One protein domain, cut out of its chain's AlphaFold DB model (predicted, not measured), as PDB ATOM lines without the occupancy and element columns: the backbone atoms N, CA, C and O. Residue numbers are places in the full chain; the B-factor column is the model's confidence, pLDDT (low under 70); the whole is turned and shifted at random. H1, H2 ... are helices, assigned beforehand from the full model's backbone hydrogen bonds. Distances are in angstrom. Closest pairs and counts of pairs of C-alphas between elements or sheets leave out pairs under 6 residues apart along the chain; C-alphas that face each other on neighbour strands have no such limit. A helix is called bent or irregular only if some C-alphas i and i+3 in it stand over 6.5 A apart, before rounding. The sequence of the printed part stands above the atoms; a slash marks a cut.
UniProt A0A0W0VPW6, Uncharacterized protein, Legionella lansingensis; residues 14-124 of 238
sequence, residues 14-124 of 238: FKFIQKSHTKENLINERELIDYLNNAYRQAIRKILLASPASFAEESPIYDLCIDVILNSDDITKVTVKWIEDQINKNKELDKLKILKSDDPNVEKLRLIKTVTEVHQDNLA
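What this domain is: This is residues 14 to 124 of the 238 residues of an uncharacterized protein of Legionella lansingensis (UniProt A0A0W0VPW6). Two long helices, H2 and H6, lie side by side and run opposite ways, with the shorter H3 alongside residues 41 to 48 of H2. H4 and H5 make a corner that packs on H3, with H4 also against H6, while H1 lies crosswise on H2 at the side away from H4 and H5. The printed part has 111 residues with six named helices, H1 to H6 in chain order, and no named strand; the class is all helix. It is compact, with a radius of gyration of the C-alphas of 15.0 A, yet elongated in outline, spanning 49 by 27 by 21 A.

Where its parts are: H1, residues 14 to 20, begins at C-alpha 14 at (32.019, 53.366, 4.222) and is 9.8 A long. H2, residues 29 to 49, is the longest helix by residues, with 30.4 A from C-alpha 29 at (30.016, 48.103, -8.800) to C-alpha 49. H3 holds residues 60 to 70 over 14.2 A; it is neither bent nor irregular, but only just: C-alphas 67 and 70 are 6.4 A apart. H4, residues 80 to 89, is 14.3 A long. H5, residues 91 to 98, is 12.4 A long and irregular, with C-alphas 92 and 95 at 7.5 A. H6, residues 104 to 123, measures 28.9 A and ends at C-alpha 123 at (30.595, 41.563, -1.554).

How they stand to each other: H2, H3 and H6 form a bundle, three helices side by side. H2 and H6 touch, closest at the C-alphas of Ile 47 and Lys 108, 6.4 A, at a shallow tilt of 6 degrees, opposite ways. H2 and H3 are a helical hairpin at 16 degrees, closest at Arg 41 and Leu 70, C-alphas 6.6 A apart. H3, the hub, touches four helices; it only just touches H6, with 3 pairs of C-alphas within 8 A, the closest Ile 61 and Asn 105 at 6.5 A. H3 touches H5 at a steep tilt of 55 degrees, with the C-alphas of Pro 60 and Leu 93 closest, 5.9 A. H4 touches H6 through residues 113 to 117 of H6 alone, the C-alphas of Val 80 and Lys 113 being closest at 5.6 A. H4 and H5 touch only at the corner by their link, closest at the C-alphas of Ile 87 and Leu 93, 5.2 A. H1 touches residues 35 to 39 of H2 alone, about perpendicular at 81 degrees, with the C-alphas of Phe 16 and Ala 39 closest, 6.0 A; it is apart from H3, H4, H5 and H6. In H1, H2, H4 and H6 every O i to N i+4 pair is within hydrogen-bond range, against 4 of 7 in H3 and 0 of 4 in H5, where 4 of 5 O i to N i+3 pairs are.

The domain as a whole: The C-alphas farthest apart, of Glu 24 and Ile 98, are 49.9 A apart. The printed part has no cut and no long link; H4 to H5 and H5 to H6 are tight. The mean pLDDT of the printed part is 91.5, and residue 57 alone is under 70.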
ATOM      1  N   PHE A  14      32.538  52.069   4.625       90.75
ATOM      2  CA  PHE A  14      32.019  53.366   4.222       90.75
ATOM      3  C   PHE A  14      32.988  54.490   4.593       90.75
ATOM      4  O   PHE A  14      33.362  55.285   3.731       90.75
ATOM      5  N   LYS A  15      33.511  54.495   5.827       89.50
ATOM      6  CA  LYS A  15      34.559  55.444   6.229       89.50
ATOM      7  C   LYS A  15      35.813  55.334   5.362       89.50
ATOM      8  O   LYS A  15      36.472  56.341   5.096       89.50
ATOM      9  N   PHE A  16      36.167  54.123   4.932       91.88
ATOM     10  CA  PHE A  16      37.278  53.921   4.007       91.88
ATOM     11  C   PHE A  16      36.981  54.536   2.631       91.88
ATOM     12  O   PHE A  16      37.777  55.340   2.149       91.88
ATOM     13  N   ILE A  17      35.817  54.233   2.046       93.12
ATOM     14  CA  ILE A  17      35.355  54.786   0.764       93.12
ATOM     15  C   ILE A  17      35.383  56.312   0.806       93.12
ATOM     16  O   ILE A  17      35.981  56.924  -0.067       93.12
ATOM     17  N   GLN A  18      34.841  56.936   1.851       88.56
ATOM     18  CA  GLN A  18      34.844  58.395   2.010       88.56
ATOM     19  C   GLN A  18      36.240  59.018   1.974       88.56
ATOM     20  O   GLN A  18      36.426  60.108   1.444       88.56
ATOM     21  N   LYS A  19      37.230  58.344   2.568       88.50
ATOM     22  CA  LYS A  19      38.613  58.830   2.593       88.50
ATOM     23  C   LYS A  19      39.317  58.618   1.251       88.50
ATOM     24  O   LYS A  19      40.195  59.399   0.892       88.50
ATOM     25  N   SER A  20      38.988  57.534   0.557       87.25
ATOM     26  CA  SER A  20      39.690  57.083  -0.646       87.25
ATOM     27  C   SER A  20      39.040  57.544  -1.949       87.25
ATOM     28  O   SER A  20      39.705  57.578  -2.983       87.25
ATOM     29  N   HIS A  21      37.758  57.888  -1.926       88.31
ATOM     30  CA  HIS A  21      37.030  58.397  -3.072       88.31
ATOM     31  C   HIS A  21      37.235  59.907  -3.194       88.31
ATOM     32  O   HIS A  21      36.663  60.698  -2.451       88.31
ATOM     33  N   THR A  22      38.104  60.298  -4.123       76.69
ATOM     34  CA  THR A  22      38.486  61.699  -4.371       76.69
ATOM     35  C   THR A  22      37.903  62.265  -5.663       76.69
ATOM     36  O   THR A  22      38.145  63.426  -5.986       76.69
ATOM     37  N   LYS A  23      37.174  61.446  -6.428       76.00
ATOM     38  CA  LYS A  23      36.553  61.835  -7.698       76.00
ATOM     39  C   LYS A  23      35.126  62.324  -7.445       76.00
ATOM     40  O   LYS A  23      34.504  61.927  -6.475       76.00
ATOM     41  N   GLU A  24      34.604  63.152  -8.346       70.56
ATOM     42  CA  GLU A  24      33.203  63.610  -8.295       70.56
ATOM     43  C   GLU A  24      32.224  62.623  -8.959       70.56
ATOM     44  O   GLU A  24      31.011  62.816  -8.920       70.56
ATOM     45  N   ASN A  25      32.740  61.563  -9.588       83.94
ATOM     46  CA  ASN A  25      31.930  60.592 -10.314       83.94
ATOM     47  C   ASN A  25      31.303  59.568  -9.369       83.94
ATOM     48  O   ASN A  25      31.933  59.138  -8.408       83.94
ATOM     49  N   LEU A  26      30.104  59.103  -9.721       89.94
ATOM     50  CA  LEU A  26      29.449  58.000  -9.023       89.94
ATOM     51  C   LEU A  26      30.315  56.737  -9.067       89.94
ATOM     52  O   LEU A  26      30.852  56.374 -10.115       89.94
ATOM     53  N   ILE A  27      30.386  56.054  -7.930       93.00
ATOM     54  CA  ILE A  27      31.034  54.754  -7.789       93.00
ATOM     55  C   ILE A  27      30.211  53.723  -8.559       93.00
ATOM     56  O   ILE A  27      28.997  53.621  -8.362       93.00
ATOM     57  N   ASN A  28      30.865  52.942  -9.413       93.94
ATOM     58  CA  ASN A  28      30.261  51.752 -10.021       93.94
ATOM     59  C   ASN A  28      30.534  50.488  -9.186       93.94
ATOM     60  O   ASN A  28      31.335  50.501  -8.255       93.94
ATOM     61  N   GLU A  29      29.882  49.374  -9.525       94.38
ATOM     62  CA  GLU A  29      30.016  48.103  -8.800       94.38
ATOM     63  C   GLU A  29      31.472  47.644  -8.652       94.38
ATOM     64  O   GLU A  29      31.905  47.314  -7.550       94.38
ATOM     65  N   ARG A  30      32.256  47.693  -9.733       94.06
ATOM     66  CA  ARG A  30      33.661  47.274  -9.715       94.06
ATOM     67  C   ARG A  30      34.501  48.147  -8.787       94.06
ATOM     68  O   ARG A  30      35.268  47.624  -7.988       94.06
ATOM     69  N   GLU A  31      34.331  49.464  -8.863       94.38
ATOM     70  CA  GLU A  31      35.012  50.392  -7.955       94.38
ATOM     71  C   GLU A  31      34.608  50.150  -6.493       94.38
ATOM     72  O   GLU A  31      35.455  50.221  -5.602       94.38
ATOM     73  N   LEU A  32      33.339  49.816  -6.229       95.56
ATOM     74  CA  LEU A  32      32.886  49.472  -4.884       95.56
ATOM     75  C   LEU A  32      33.566  48.196  -4.372       95.56
ATOM     76  O   LEU A  32      34.080  48.212  -3.256       95.56
ATOM     77  N   ILE A  33      33.644  47.133  -5.184       95.94
ATOM     78  CA  ILE A  33      34.390  45.905  -4.849       95.94
ATOM     79  C   ILE A  33      35.839  46.245  -4.487       95.94
ATOM     80  O   ILE A  33      36.340  45.809  -3.449       95.94
ATOM     81  N   ASP A  34      36.502  47.076  -5.294       95.19
ATOM     82  CA  ASP A  34      37.888  47.475  -5.050       95.19
ATOM     83  C   ASP A  34      38.041  48.227  -3.717       95.19
ATOM     84  O   ASP A  34      38.984  47.976  -2.956       95.19
ATOM     85  N   TYR A  35      37.107  49.120  -3.373       96.12
ATOM     86  CA  TYR A  35      37.113  49.780  -2.068       96.12
ATOM     87  C   TYR A  35      36.871  48.807  -0.910       96.12
ATOM     88  O   TYR A  35      37.572  48.899   0.101       96.12
ATOM     89  N   LEU A  36      35.926  47.872  -1.041       96.88
ATOM     90  CA  LEU A  36      35.639  46.869  -0.012       96.88
ATOM     91  C   LEU A  36      36.849  45.970   0.246       96.88
ATOM     92  O   LEU A  36      37.217  45.754   1.403       96.88
ATOM     93  N   ASN A  37      37.502  45.513  -0.823       96.56
ATOM     94  CA  ASN A  37      38.724  44.719  -0.768       96.56
ATOM     95  C   ASN A  37      39.841  45.483  -0.052       96.56
ATOM     96  O   ASN A  37      40.502  44.956   0.844       96.56
ATOM     97  N   ASN A  38      40.041  46.757  -0.392       95.88
ATOM     98  CA  ASN A  38      41.050  47.586   0.261       95.88
ATOM     99  C   ASN A  38      40.736  47.839   1.743       95.88
ATOM    100  O   ASN A  38      41.640  47.751   2.579       95.88
ATOM    101  N   ALA A  39      39.472  48.090   2.088       96.69
ATOM    102  CA  ALA A  39      39.032  48.218   3.475       96.69
ATOM    103  C   ALA A  39      39.278  46.922   4.266       96.69
ATOM    104  O   ALA A  39      39.749  46.980   5.401       96.69
ATOM    105  N   TYR A  40      39.036  45.758   3.656       97.75
ATOM    106  CA  TYR A  40      39.278  44.453   4.272       97.75
ATOM    107  C   TYR A  40      40.771  44.232   4.532       97.75
ATOM    108  O   TYR A  40      41.167  43.928   5.657       97.75
ATOM    109  N   ARG A  41      41.635  44.530   3.549       96.62
ATOM    110  CA  ARG A  41      43.099  44.483   3.727       96.62
ATOM    111  C   ARG A  41      43.570  45.369   4.886       96.62
ATOM    112  O   ARG A  41      44.459  44.978   5.640       96.62
ATOM    113  N   GLN A  42      42.996  46.564   5.039       96.00
ATOM    114  CA  GLN A  42      43.320  47.456   6.158       96.00
ATOM    115  C   GLN A  42      42.813  46.924   7.501       96.00
ATOM    116  O   GLN A  42      43.526  47.036   8.498       96.00
ATOM    117  N   ALA A  43      41.627  46.315   7.535       97.00
ATOM    118  CA  ALA A  43      41.093  45.695   8.742       97.00
ATOM    119  C   ALA A  43      41.985  44.541   9.222       97.00
ATOM    120  O   ALA A  43      42.371  44.526  10.388       97.00
ATOM    121  N   ILE A  44      42.408  43.648   8.320       97.50
ATOM    122  CA  ILE A  44      43.346  42.559   8.638       97.50
ATOM    123  C   ILE A  44      44.659  43.106   9.218       97.50
ATOM    124  O   ILE A  44      45.086  42.682  10.291       97.50
ATOM    125  N   ARG A  45      45.263  44.122   8.583       95.56
ATOM    126  CA  ARG A  45      46.474  44.775   9.120       95.56
ATOM    127  C   ARG A  45      46.248  45.379  10.503       95.56
ATOM    128  O   ARG A  45      47.115  45.286  11.367       95.56
ATOM    129  N   LYS A  46      45.083  45.983  10.734       95.38
ATOM    130  CA  LYS A  46      44.736  46.557  12.036       95.38
ATOM    131  C   LYS A  46      44.641  45.489  13.129       95.38
ATOM    132  O   LYS A  46      45.087  45.750  14.241       95.38
ATOM    133  N   ILE A  47      44.109  44.305  12.822       95.94
ATOM    134  CA  ILE A  47      44.051  43.175  13.765       95.94
ATOM    135  C   ILE A  47      45.463  42.693  14.123       95.94
ATOM    136  O   ILE A  47      45.757  42.459  15.295       95.94
ATOM    137  N   LEU A  48      46.363  42.604  13.139       94.44
ATOM    138  CA  LEU A  48      47.758  42.233  13.390       94.44
ATOM    139  C   LEU A  48      48.442  43.204  14.355       94.44
ATOM    140  O   LEU A  48      49.093  42.766  15.302       94.44
ATOM    141  N   LEU A  49      48.229  44.506  14.164       93.12
ATOM    142  CA  LEU A  49      48.826  45.562  14.985       93.12
ATOM    143  C   LEU A  49      48.145  45.754  16.353       93.12
ATOM    144  O   LEU A  49      48.670  46.488  17.189       93.12
ATOM    145  N   ALA A  50      46.991  45.126  16.597       91.81
ATOM    146  CA  ALA A  50      46.325  45.181  17.895       91.81
ATOM    147  C   ALA A  50      47.137  44.424  18.958       91.81
ATOM    148  O   ALA A  50      47.672  43.348  18.684       91.81
ATOM    149  N   SER A  51      47.223  44.986  20.168       88.00
ATOM    150  CA  SER A  51      48.021  44.423  21.264       88.00
ATOM    151  C   SER A  51      47.443  43.092  21.783       88.00
ATOM    152  O   SER A  51      46.231  43.030  21.999       88.00
ATOM    153  N   PRO A  52      48.277  42.062  22.036       88.94
ATOM    154  CA  PRO A  52      49.711  42.011  21.733       88.94
ATOM    155  C   PRO A  52      49.926  41.883  20.222       88.94
ATOM    156  O   PRO A  52      49.286  41.055  19.584       88.94
ATOM    157  N   ALA A  53      50.787  42.716  19.635       89.19
ATOM    158  CA  ALA A  53      50.961  42.759  18.185       89.19
ATOM    159  C   ALA A  53      51.514  41.432  17.628       89.19
ATOM    160  O   ALA A  53      52.342  40.778  18.254       89.19
ATOM    161  N   SER A  54      51.028  41.041  16.451       88.44
ATOM    162  CA  SER A  54      51.453  39.839  15.728       88.44
ATOM    163  C   SER A  54      52.453  40.251  14.655       88.44
ATOM    164  O   SER A  54      52.063  40.846  13.648       88.44
ATOM    165  N   PHE A  55      53.729  39.962  14.888       83.38
ATOM    166  CA  PHE A  55      54.814  40.224  13.944       83.38
ATOM    167  C   PHE A  55      55.275  38.932  13.261       83.38
ATOM    168  O   PHE A  55      54.880  37.833  13.661       83.38
ATOM    169  N   ALA A  56      56.090  39.094  12.218       72.44
ATOM    170  CA  ALA A  56      56.716  37.994  11.494       72.44
ATOM    171  C   ALA A  56      57.573  37.108  12.422       72.44
ATOM    172  O   ALA A  56      57.976  37.543  13.498       72.44
ATOM    173  N   GLU A  57      57.852  35.879  11.979       65.56
ATOM    174  CA  GLU A  57      58.740  34.877  12.607       65.56
ATOM    175  C   GLU A  57      58.214  34.195  13.889       65.56
ATOM    176  O   GLU A  57      58.652  33.089  14.206       65.56
ATOM    177  N   GLU A  58      57.220  34.764  14.583       71.06
ATOM    178  CA  GLU A  58      56.728  34.210  15.861       71.06
ATOM    179  C   GLU A  58      55.204  34.012  15.947       71.06
ATOM    180  O   GLU A  58      54.715  33.411  16.908       71.06
ATOM    181  N   SER A  59      54.425  34.478  14.964       84.88
ATOM    182  CA  SER A  59      52.961  34.479  15.052       84.88
ATOM    183  C   SER A  59      52.297  33.700  13.913       84.88
ATOM    184  O   SER A  59      52.254  34.199  12.793       84.88
ATOM    185  N   PRO A  60      51.625  32.566  14.188       90.50
ATOM    186  CA  PRO A  60      50.875  31.853  13.151       90.50
ATOM    187  C   PRO A  60      49.676  32.667  12.616       90.50
ATOM    188  O   PRO A  60      49.131  32.377  11.553       90.50
ATOM    189  N   ILE A  61      49.263  33.719  13.335       93.69
ATOM    190  CA  ILE A  61      48.288  34.707  12.854       93.69
ATOM    191  C   ILE A  61      48.898  35.621  11.790       93.69
ATOM    192  O   ILE A  61      48.194  35.998  10.853       93.69
ATOM    193  N   TYR A  62      50.178  35.976  11.917       93.50
ATOM    194  CA  TYR A  62      50.877  36.747  10.895       93.50
ATOM    195  C   TYR A  62      50.928  35.954   9.587       93.50
ATOM    196  O   TYR A  62      50.478  36.476   8.569       93.50
ATOM    197  N   ASP A  63      51.345  34.688   9.644       92.12
ATOM    198  CA  ASP A  63      51.451  33.806   8.473       92.12
ATOM    199  C   ASP A  63      50.087  33.636   7.781       92.12
ATOM    200  O   ASP A  63      49.951  33.804   6.568       92.12
ATOM    201  N   LEU A  64      49.018  33.404   8.556       94.69
ATOM    202  CA  LEU A  64      47.661  33.351   8.006       94.69
ATOM    203  C   LEU A  64      47.262  34.671   7.326       94.69
ATOM    204  O   LEU A  64      46.680  34.674   6.241       94.69
ATOM    205  N   CYS A  65      47.514  35.809   7.968       94.44
ATOM    206  CA  CYS A  65      47.056  37.093   7.450       94.44
ATOM    207  C   CYS A  65      47.865  37.548   6.239       94.44
ATOM    208  O   CYS A  65      47.282  37.897   5.216       94.44
ATOM    209  N   ILE A  66      49.187  37.605   6.360       92.19
ATOM    210  CA  ILE A  66      50.060  38.167   5.334       92.19
ATOM    211  C   ILE A  66      50.258  37.159   4.209       92.19
ATOM    212  O   ILE A  66      49.953  37.479   3.059       92.19
ATOM    213  N   ASP A  67      50.686  35.945   4.542       87.69
ATOM    214  CA  ASP A  67      51.167  34.999   3.536       87.69
ATOM    215  C   ASP A  67      50.044  34.235   2.845       87.69
ATOM    216  O   ASP A  67      50.212  33.793   1.711       87.69
ATOM    217  N   VAL A  68      48.883  34.125   3.494       88.81
ATOM    218  CA  VAL A  68      47.738  33.384   2.958       88.81
ATOM    219  C   VAL A  68      46.612  34.320   2.519       88.81
ATOM    220  O   VAL A  68      46.240  34.327   1.348       88.81
ATOM    221  N   ILE A  69      46.061  35.143   3.417       93.50
ATOM    222  CA  ILE A  69      44.900  35.988   3.091       93.50
ATOM    223  C   ILE A  69      45.286  37.142   2.157       93.50
ATOM    224  O   ILE A  69      44.679  37.319   1.100       93.50
ATOM    225  N   LEU A  70      46.268  37.963   2.543       92.12
ATOM    226  CA  LEU A  70      46.605  39.175   1.793       92.12
ATOM    227  C   LEU A  70      47.369  38.880   0.497       92.12
ATOM    228  O   LEU A  70      47.266  39.685  -0.432       92.12
ATOM    229  N   ASN A  71      48.058  37.744   0.415       90.25
ATOM    230  CA  ASN A  71      48.717  37.268  -0.801       90.25
ATOM    231  C   ASN A  71      47.808  36.425  -1.712       90.25
ATOM    232  O   ASN A  71      48.269  35.974  -2.756       90.25
ATOM    233  N   SER A  72      46.529  36.227  -1.368       90.06
ATOM    234  CA  SER A  72      45.570  35.590  -2.278       90.06
ATOM    235  C   SER A  72      45.452  36.371  -3.593       90.06
ATOM    236  O   SER A  72      45.258  37.594  -3.579       90.06
ATOM    237  N   ASP A  73      45.501  35.647  -4.717       87.25
ATOM    238  CA  ASP A  73      45.322  36.193  -6.072       87.25
ATOM    239  C   ASP A  73      43.985  36.927  -6.227       87.25
ATOM    240  O   ASP A  73      43.873  37.911  -6.957       87.25
ATOM    241  N   ASP A  74      42.959  36.443  -5.525       91.94
ATOM    242  CA  ASP A  74      41.613  36.986  -5.573       91.94
ATOM    243  C   ASP A  74      41.016  37.035  -4.169       91.94
ATOM    244  O   ASP A  74      40.483  36.057  -3.636       91.94
ATOM    245  N   ILE A  75      41.105  38.216  -3.561       93.25
ATOM    246  CA  ILE A  75      40.638  38.431  -2.195       93.25
ATOM    247  C   ILE A  75      39.115  38.304  -2.066       93.25
ATOM    248  O   ILE A  75      38.624  37.990  -0.986       93.25
ATOM    249  N   THR A  76      38.368  38.454  -3.166       93.69
ATOM    250  CA  THR A  76      36.906  38.301  -3.149       93.69
ATOM    251  C   THR A  76      36.481  36.862  -2.860       93.69
ATOM    252  O   THR A  76      35.390  36.631  -2.349       93.69
ATOM    253  N   LYS A  77      37.366  35.886  -3.103       94.88
ATOM    254  CA  LYS A  77      37.128  34.459  -2.834       94.88
ATOM    255  C   LYS A  77      37.523  34.025  -1.422       94.88
ATOM    256  O   LYS A  77      37.302  32.867  -1.057       94.88
ATOM    257  N   VAL A  78      38.113  34.917  -0.623       96.19
ATOM    258  CA  VAL A  78      38.523  34.610   0.751       96.19
ATOM    259  C   VAL A  78      37.288  34.570   1.647       96.19
ATOM    260  O   VAL A  78      36.775  35.596   2.085       96.19
ATOM    261  N   THR A  79      36.816  33.359   1.930       97.19
ATOM    262  CA  THR A  79      35.697  33.083   2.844       97.19
ATOM    263  C   THR A  79      36.198  32.508   4.168       97.19
ATOM    264  O   THR A  79      37.318  32.002   4.245       97.19
ATOM    265  N   VAL A  80      35.359  32.504   5.210       97.19
ATOM    266  CA  VAL A  80      35.682  31.822   6.481       97.19
ATOM    267  C   VAL A  80      35.989  30.342   6.249       97.19
ATOM    268  O   VAL A  80      36.997  29.842   6.739       97.19
ATOM    269  N   LYS A  81      35.188  29.665   5.418       97.06
ATOM    270  CA  LYS A  81      35.429  28.269   5.032       97.06
ATOM    271  C   LYS A  81      36.778  28.093   4.332       97.06
ATOM    272  O   LYS A  81      37.500  27.147   4.618       97.06
ATOM    273  N   TRP A  82      37.132  29.003   3.425       96.50
ATOM    274  CA  TRP A  82      38.436  28.970   2.765       96.50
ATOM    275  C   TRP A  82      39.580  29.156   3.770       96.50
ATOM    276  O   TRP A  82      40.548  28.407   3.716       96.50
ATOM    277  N   ILE A  83      39.450  30.084   4.727       96.50
ATOM    278  CA  ILE A  83      40.430  30.273   5.811       96.50
ATOM    279  C   ILE A  83      40.589  28.984   6.626       96.50
ATOM    280  O   ILE A  83      41.708  28.554   6.890       96.50
ATOM    281  N   GLU A  84      39.484  28.345   7.007       95.50
ATOM    282  CA  GLU A  84      39.502  27.083   7.753       95.50
ATOM    283  C   GLU A  84      40.162  25.956   6.960       95.50
ATOM    284  O   GLU A  84      40.963  25.204   7.512       95.50
ATOM    285  N   ASP A  85      39.906  25.876   5.657       95.06
ATOM    286  CA  ASP A  85      40.588  24.942   4.767       95.06
ATOM    287  C   ASP A  85      42.101  25.194   4.712       95.06
ATOM    288  O   ASP A  85      42.870  24.231   4.722       95.06
ATOM    289  N   GLN A  86      42.540  26.457   4.671       94.25
ATOM    290  CA  GLN A  86      43.966  26.801   4.698       94.25
ATOM    291  C   GLN A  86      44.608  26.391   6.020       94.25
ATOM    292  O   GLN A  86      45.644  25.729   6.007       94.25
ATOM    293  N   ILE A  87      43.964  26.694   7.149       94.75
ATOM    294  CA  ILE A  87      44.425  26.258   8.473       94.75
ATOM    295  C   ILE A  87      44.513  24.729   8.515       94.75
ATOM    296  O   ILE A  87      45.490  24.176   9.007       94.75
ATOM    297  N   ASN A  88      43.526  24.026   7.957       92.94
ATOM    298  CA  ASN A  88      43.480  22.569   7.983       92.94
ATOM    299  C   ASN A  88      44.545  21.898   7.111       92.94
ATOM    300  O   ASN A  88      45.079  20.865   7.521       92.94
ATOM    301  N   LYS A  89      44.869  22.470   5.948       91.75
ATOM    302  CA  LYS A  89      45.758  21.855   4.947       91.75
ATOM    303  C   LYS A  89      47.213  22.323   5.042       91.75
ATOM    304  O   LYS A  89      48.101  21.573   4.639       91.75
ATOM    305  N   ASN A  90      47.468  23.533   5.538       88.12
ATOM    306  CA  ASN A  90      48.809  24.106   5.605       88.12
ATOM    307  C   ASN A  90      49.499  23.749   6.931       88.12
ATOM    308  O   ASN A  90      49.055  24.168   7.998       88.12
ATOM    309  N   LYS A  91      50.615  23.018   6.848       85.88
ATOM    310  CA  LYS A  91      51.408  22.600   8.016       85.88
ATOM    311  C   LYS A  91      51.965  23.782   8.811       85.88
ATOM    312  O   LYS A  91      52.035  23.707  10.032       85.88
ATOM    313  N   GLU A  92      52.291  24.890   8.144       84.25
ATOM    314  CA  GLU A  92      52.785  26.107   8.809       84.25
ATOM    315  C   GLU A  92      51.721  26.717   9.745       84.25
ATOM    316  O   GLU A  92      52.041  27.362  10.741       84.25
ATOM    317  N   LEU A  93      50.436  26.438   9.488       90.44
ATOM    318  CA  LEU A  93      49.308  26.931  10.278       90.44
ATOM    319  C   LEU A  93      48.817  25.938  11.342       90.44
ATOM    320  O   LEU A  93      47.850  26.239  12.044       90.44
ATOM    321  N   ASP A  94      49.470  24.782  11.524       88.44
ATOM    322  CA  ASP A  94      49.025  23.747  12.472       88.44
ATOM    323  C   ASP A  94      48.905  24.276  13.911       88.44
ATOM    324  O   ASP A  94      48.014  23.864  14.659       88.44
ATOM    325  N   LYS A  95      49.734  25.261  14.281       88.88
ATOM    326  CA  LYS A  95      49.674  25.939  15.587       88.88
ATOM    327  C   LYS A  95      48.317  26.607  15.849       88.88
ATOM    328  O   LYS A  95      47.895  26.661  17.000       88.88
ATOM    329  N   LEU A  96      47.601  27.057  14.811       91.19
ATOM    330  CA  LEU A  96      46.272  27.670  14.951       91.19
ATOM    331  C   LEU A  96      45.182  26.665  15.357       91.19
ATOM    332  O   LEU A  96      44.151  27.073  15.889       91.19
ATOM    333  N   LYS A  97      45.389  25.360  15.132       89.19
ATOM    334  CA  LYS A  97      44.413  24.305  15.466       89.19
ATOM    335  C   LYS A  97      44.375  23.974  16.953       89.19
ATOM    336  O   LYS A  97      43.371  23.473  17.447       89.19
ATOM    337  N   ILE A  98      45.491  24.205  17.637       88.94
ATOM    338  CA  ILE A  98      45.722  23.787  19.024       88.94
ATOM    339  C   ILE A  98      45.879  24.983  19.969       88.94
ATOM    340  O   ILE A  98      46.429  24.836  21.061       88.94
ATOM    341  N   LEU A  99      45.416  26.166  19.547       88.50
ATOM    342  CA  LEU A  99      45.427  27.356  20.389       88.50
ATOM    343  C   LEU A  99      44.632  27.094  21.668       88.50
ATOM    344  O   LEU A  99      43.510  26.584  21.639       88.50
ATOM    345  N   LYS A 100      45.224  27.466  22.800       88.00
ATOM    346  CA  LYS A 100      44.546  27.434  24.094       88.00
ATOM    347  C   LYS A 100      43.666  28.669  24.237       88.00
ATOM    348  O   LYS A 100      43.948  29.700  23.639       88.00
ATOM    349  N   SER A 101      42.616  28.585  25.048       84.62
ATOM    350  CA  SER A 101      41.652  29.679  25.230       84.62
ATOM    351  C   SER A 101      42.259  30.979  25.773       84.62
ATOM    352  O   SER A 101      41.665  32.036  25.598       84.62
ATOM    353  N   ASP A 102      43.403  30.902  26.451       85.44
ATOM    354  CA  ASP A 102      44.161  32.036  26.985       85.44
ATOM    355  C   ASP A 102      45.174  32.625  25.984       85.44
ATOM    356  O   ASP A 102      45.785  33.656  26.269       85.44
ATOM    357  N   ASP A 103      45.344  32.012  24.808       87.19
ATOM    358  CA  ASP A 103      46.248  32.508  23.775       87.19
ATOM    359  C   ASP A 103      45.640  33.746  23.076       87.19
ATOM    360  O   ASP A 103      44.537  33.666  22.518       87.19
ATOM    361  N   PRO A 104      46.343  34.895  23.036       84.44
ATOM    362  CA  PRO A 104      45.848  36.109  22.381       84.44
ATOM    363  C   PRO A 104      45.534  35.923  20.886       84.44
ATOM    364  O   PRO A 104      44.744  36.682  20.316       84.44
ATOM    365  N   ASN A 105      46.111  34.910  20.235       89.69
ATOM    366  CA  ASN A 105      45.824  34.569  18.846       89.69
ATOM    367  C   ASN A 105      44.402  34.020  18.647       89.69
ATOM    368  O   ASN A 105      43.873  34.152  17.544       89.69
ATOM    369  N   VAL A 106      43.756  33.456  19.678       92.00
ATOM    370  CA  VAL A 106      42.361  32.977  19.586       92.00
ATOM    371  C   VAL A 106      41.428  34.131  19.255       92.00
ATOM    372  O   VAL A 106      40.632  34.045  18.318       92.00
ATOM    373  N   GLU A 107      41.560  35.235  19.988       92.00
ATOM    374  CA  GLU A 107      40.701  36.398  19.791       92.00
ATOM    375  C   GLU A 107      40.968  37.065  18.440       92.00
ATOM    376  O   GLU A 107      40.034  37.430  17.724       92.00
ATOM    377  N   LYS A 108      42.238  37.143  18.022       94.81
ATOM    378  CA  LYS A 108      42.583  37.637  16.685       94.81
ATOM    379  C   LYS A 108      42.004  36.760  15.583       94.81
ATOM    380  O   LYS A 108      41.437  37.297  14.636       94.81
ATOM    381  N   LEU A 109      42.097  35.435  15.705       95.81
ATOM    382  CA  LEU A 109      41.528  34.507  14.730       95.81
ATOM    383  C   LEU A 109      40.007  34.657  14.641       95.81
ATOM    384  O   LEU A 109      39.461  34.731  13.539       95.81
ATOM    385  N   ARG A 110      39.324  34.757  15.787       95.38
ATOM    386  CA  ARG A 110      37.878  35.013  15.853       95.38
ATOM    387  C   ARG A 110      37.513  36.311  15.139       95.38
ATOM    388  O   ARG A 110      36.584  36.340  14.330       95.38
ATOM    389  N   LEU A 111      38.274  37.371  15.391       96.44
ATOM    390  CA  LEU A 111      38.056  38.675  14.781       96.44
ATOM    391  C   LEU A 111      38.341  38.674  13.272       96.44
ATOM    392  O   LEU A 111      37.571  39.259  12.515       96.44
ATOM    393  N   ILE A 112      39.386  37.975  12.814       97.56
ATOM    394  CA  ILE A 112      39.684  37.775  11.385       97.56
ATOM    395  C   ILE A 112      38.512  37.078  10.696       97.56
ATOM    396  O   ILE A 112      38.060  37.548   9.652       97.56
ATOM    397  N   LYS A 113      37.986  35.995  11.283       97.75
ATOM    398  CA  LYS A 113      36.819  35.289  10.739       97.75
ATOM    399  C   LYS A 113      35.595  36.202  10.674       97.75
ATOM    400  O   LYS A 113      34.995  36.308   9.613       97.75
ATOM    401  N   THR A 114      35.313  36.940  11.749       97.94
ATOM    402  CA  THR A 114      34.191  37.897  11.812       97.94
ATOM    403  C   THR A 114      34.305  38.975  10.730       97.94
ATOM    404  O   THR A 114      33.361  39.235   9.993       97.94
ATOM    405  N   VAL A 115      35.479  39.597  10.585       97.81
ATOM    406  CA  VAL A 115      35.720  40.614   9.549       97.81
ATOM    407  C   VAL A 115      35.623  40.016   8.143       97.81
ATOM    408  O   VAL A 115      35.138  40.684   7.235       97.81
ATOM    409  N   THR A 116      36.056  38.769   7.959       97.94
ATOM    410  CA  THR A 116      35.961  38.061   6.674       97.94
ATOM    411  C   THR A 116      34.513  37.764   6.305       97.94
ATOM    412  O   THR A 116      34.118  38.017   5.175       97.94
ATOM    413  N   GLU A 117      33.713  37.278   7.248       97.12
ATOM    414  CA  GLU A 117      32.283  37.032   7.055       97.12
ATOM    415  C   GLU A 117      31.548  38.319   6.668       97.12
ATOM    416  O   GLU A 117      30.930  38.389   5.610       97.12
ATOM    417  N   VAL A 118      31.742  39.391   7.440       96.62
ATOM    418  CA  VAL A 118      31.143  40.703   7.157       96.62
ATOM    419  C   VAL A 118      31.617  41.279   5.816       96.62
ATOM    420  O   VAL A 118      30.854  41.939   5.109       96.62
ATOM    421  N   HIS A 119      32.876  41.047   5.435       97.06
ATOM    422  CA  HIS A 119      33.374  41.437   4.118       97.06
ATOM    423  C   HIS A 119      32.678  40.664   2.993       97.06
ATOM    424  O   HIS A 119      32.286  41.287   2.007       97.06
ATOM    425  N   GLN A 120      32.487  39.352   3.149       96.00
ATOM    426  CA  GLN A 120      31.787  38.509   2.176       96.00
ATOM    427  C   GLN A 120      30.319  38.915   2.020       96.00
ATOM    428  O   GLN A 120      29.844  39.036   0.891       96.00
ATOM    429  N   ASP A 121      29.633  39.244   3.116       94.62
ATOM    430  CA  ASP A 121      28.277  39.801   3.060       94.62
ATOM    431  C   ASP A 121      28.237  41.101   2.245       94.62
ATOM    432  O   ASP A 121      27.354  41.301   1.412       94.62
ATOM    433  N   ASN A 122      29.225  41.979   2.438       95.50
ATOM    434  CA  ASN A 122      29.322  43.233   1.691       95.50
ATOM    435  C   ASN A 122      29.675  43.035   0.209       95.50
ATOM    436  O   ASN A 122      29.385  43.920  -0.595       95.50
ATOM    437  N   LEU A 123      30.297  41.910  -0.162       94.69
ATOM    438  CA  LEU A 123      30.595  41.563  -1.554       94.69
ATOM    439  C   LEU A 123      29.363  41.062  -2.321       94.69
ATOM    440  O   LEU A 123      29.418  41.001  -3.549       94.69
ATOM    441  N   ALA A 124      28.240  40.785  -1.648       91.56
ATOM    442  CA  ALA A 124      26.941  40.545  -2.282       91.56
ATOM    443  C   ALA A 124      26.329  41.853  -2.838       91.56
ATOM    444  O   ALA A 124      25.198  42.238  -2.523       91.56
TER     445      ALA A 124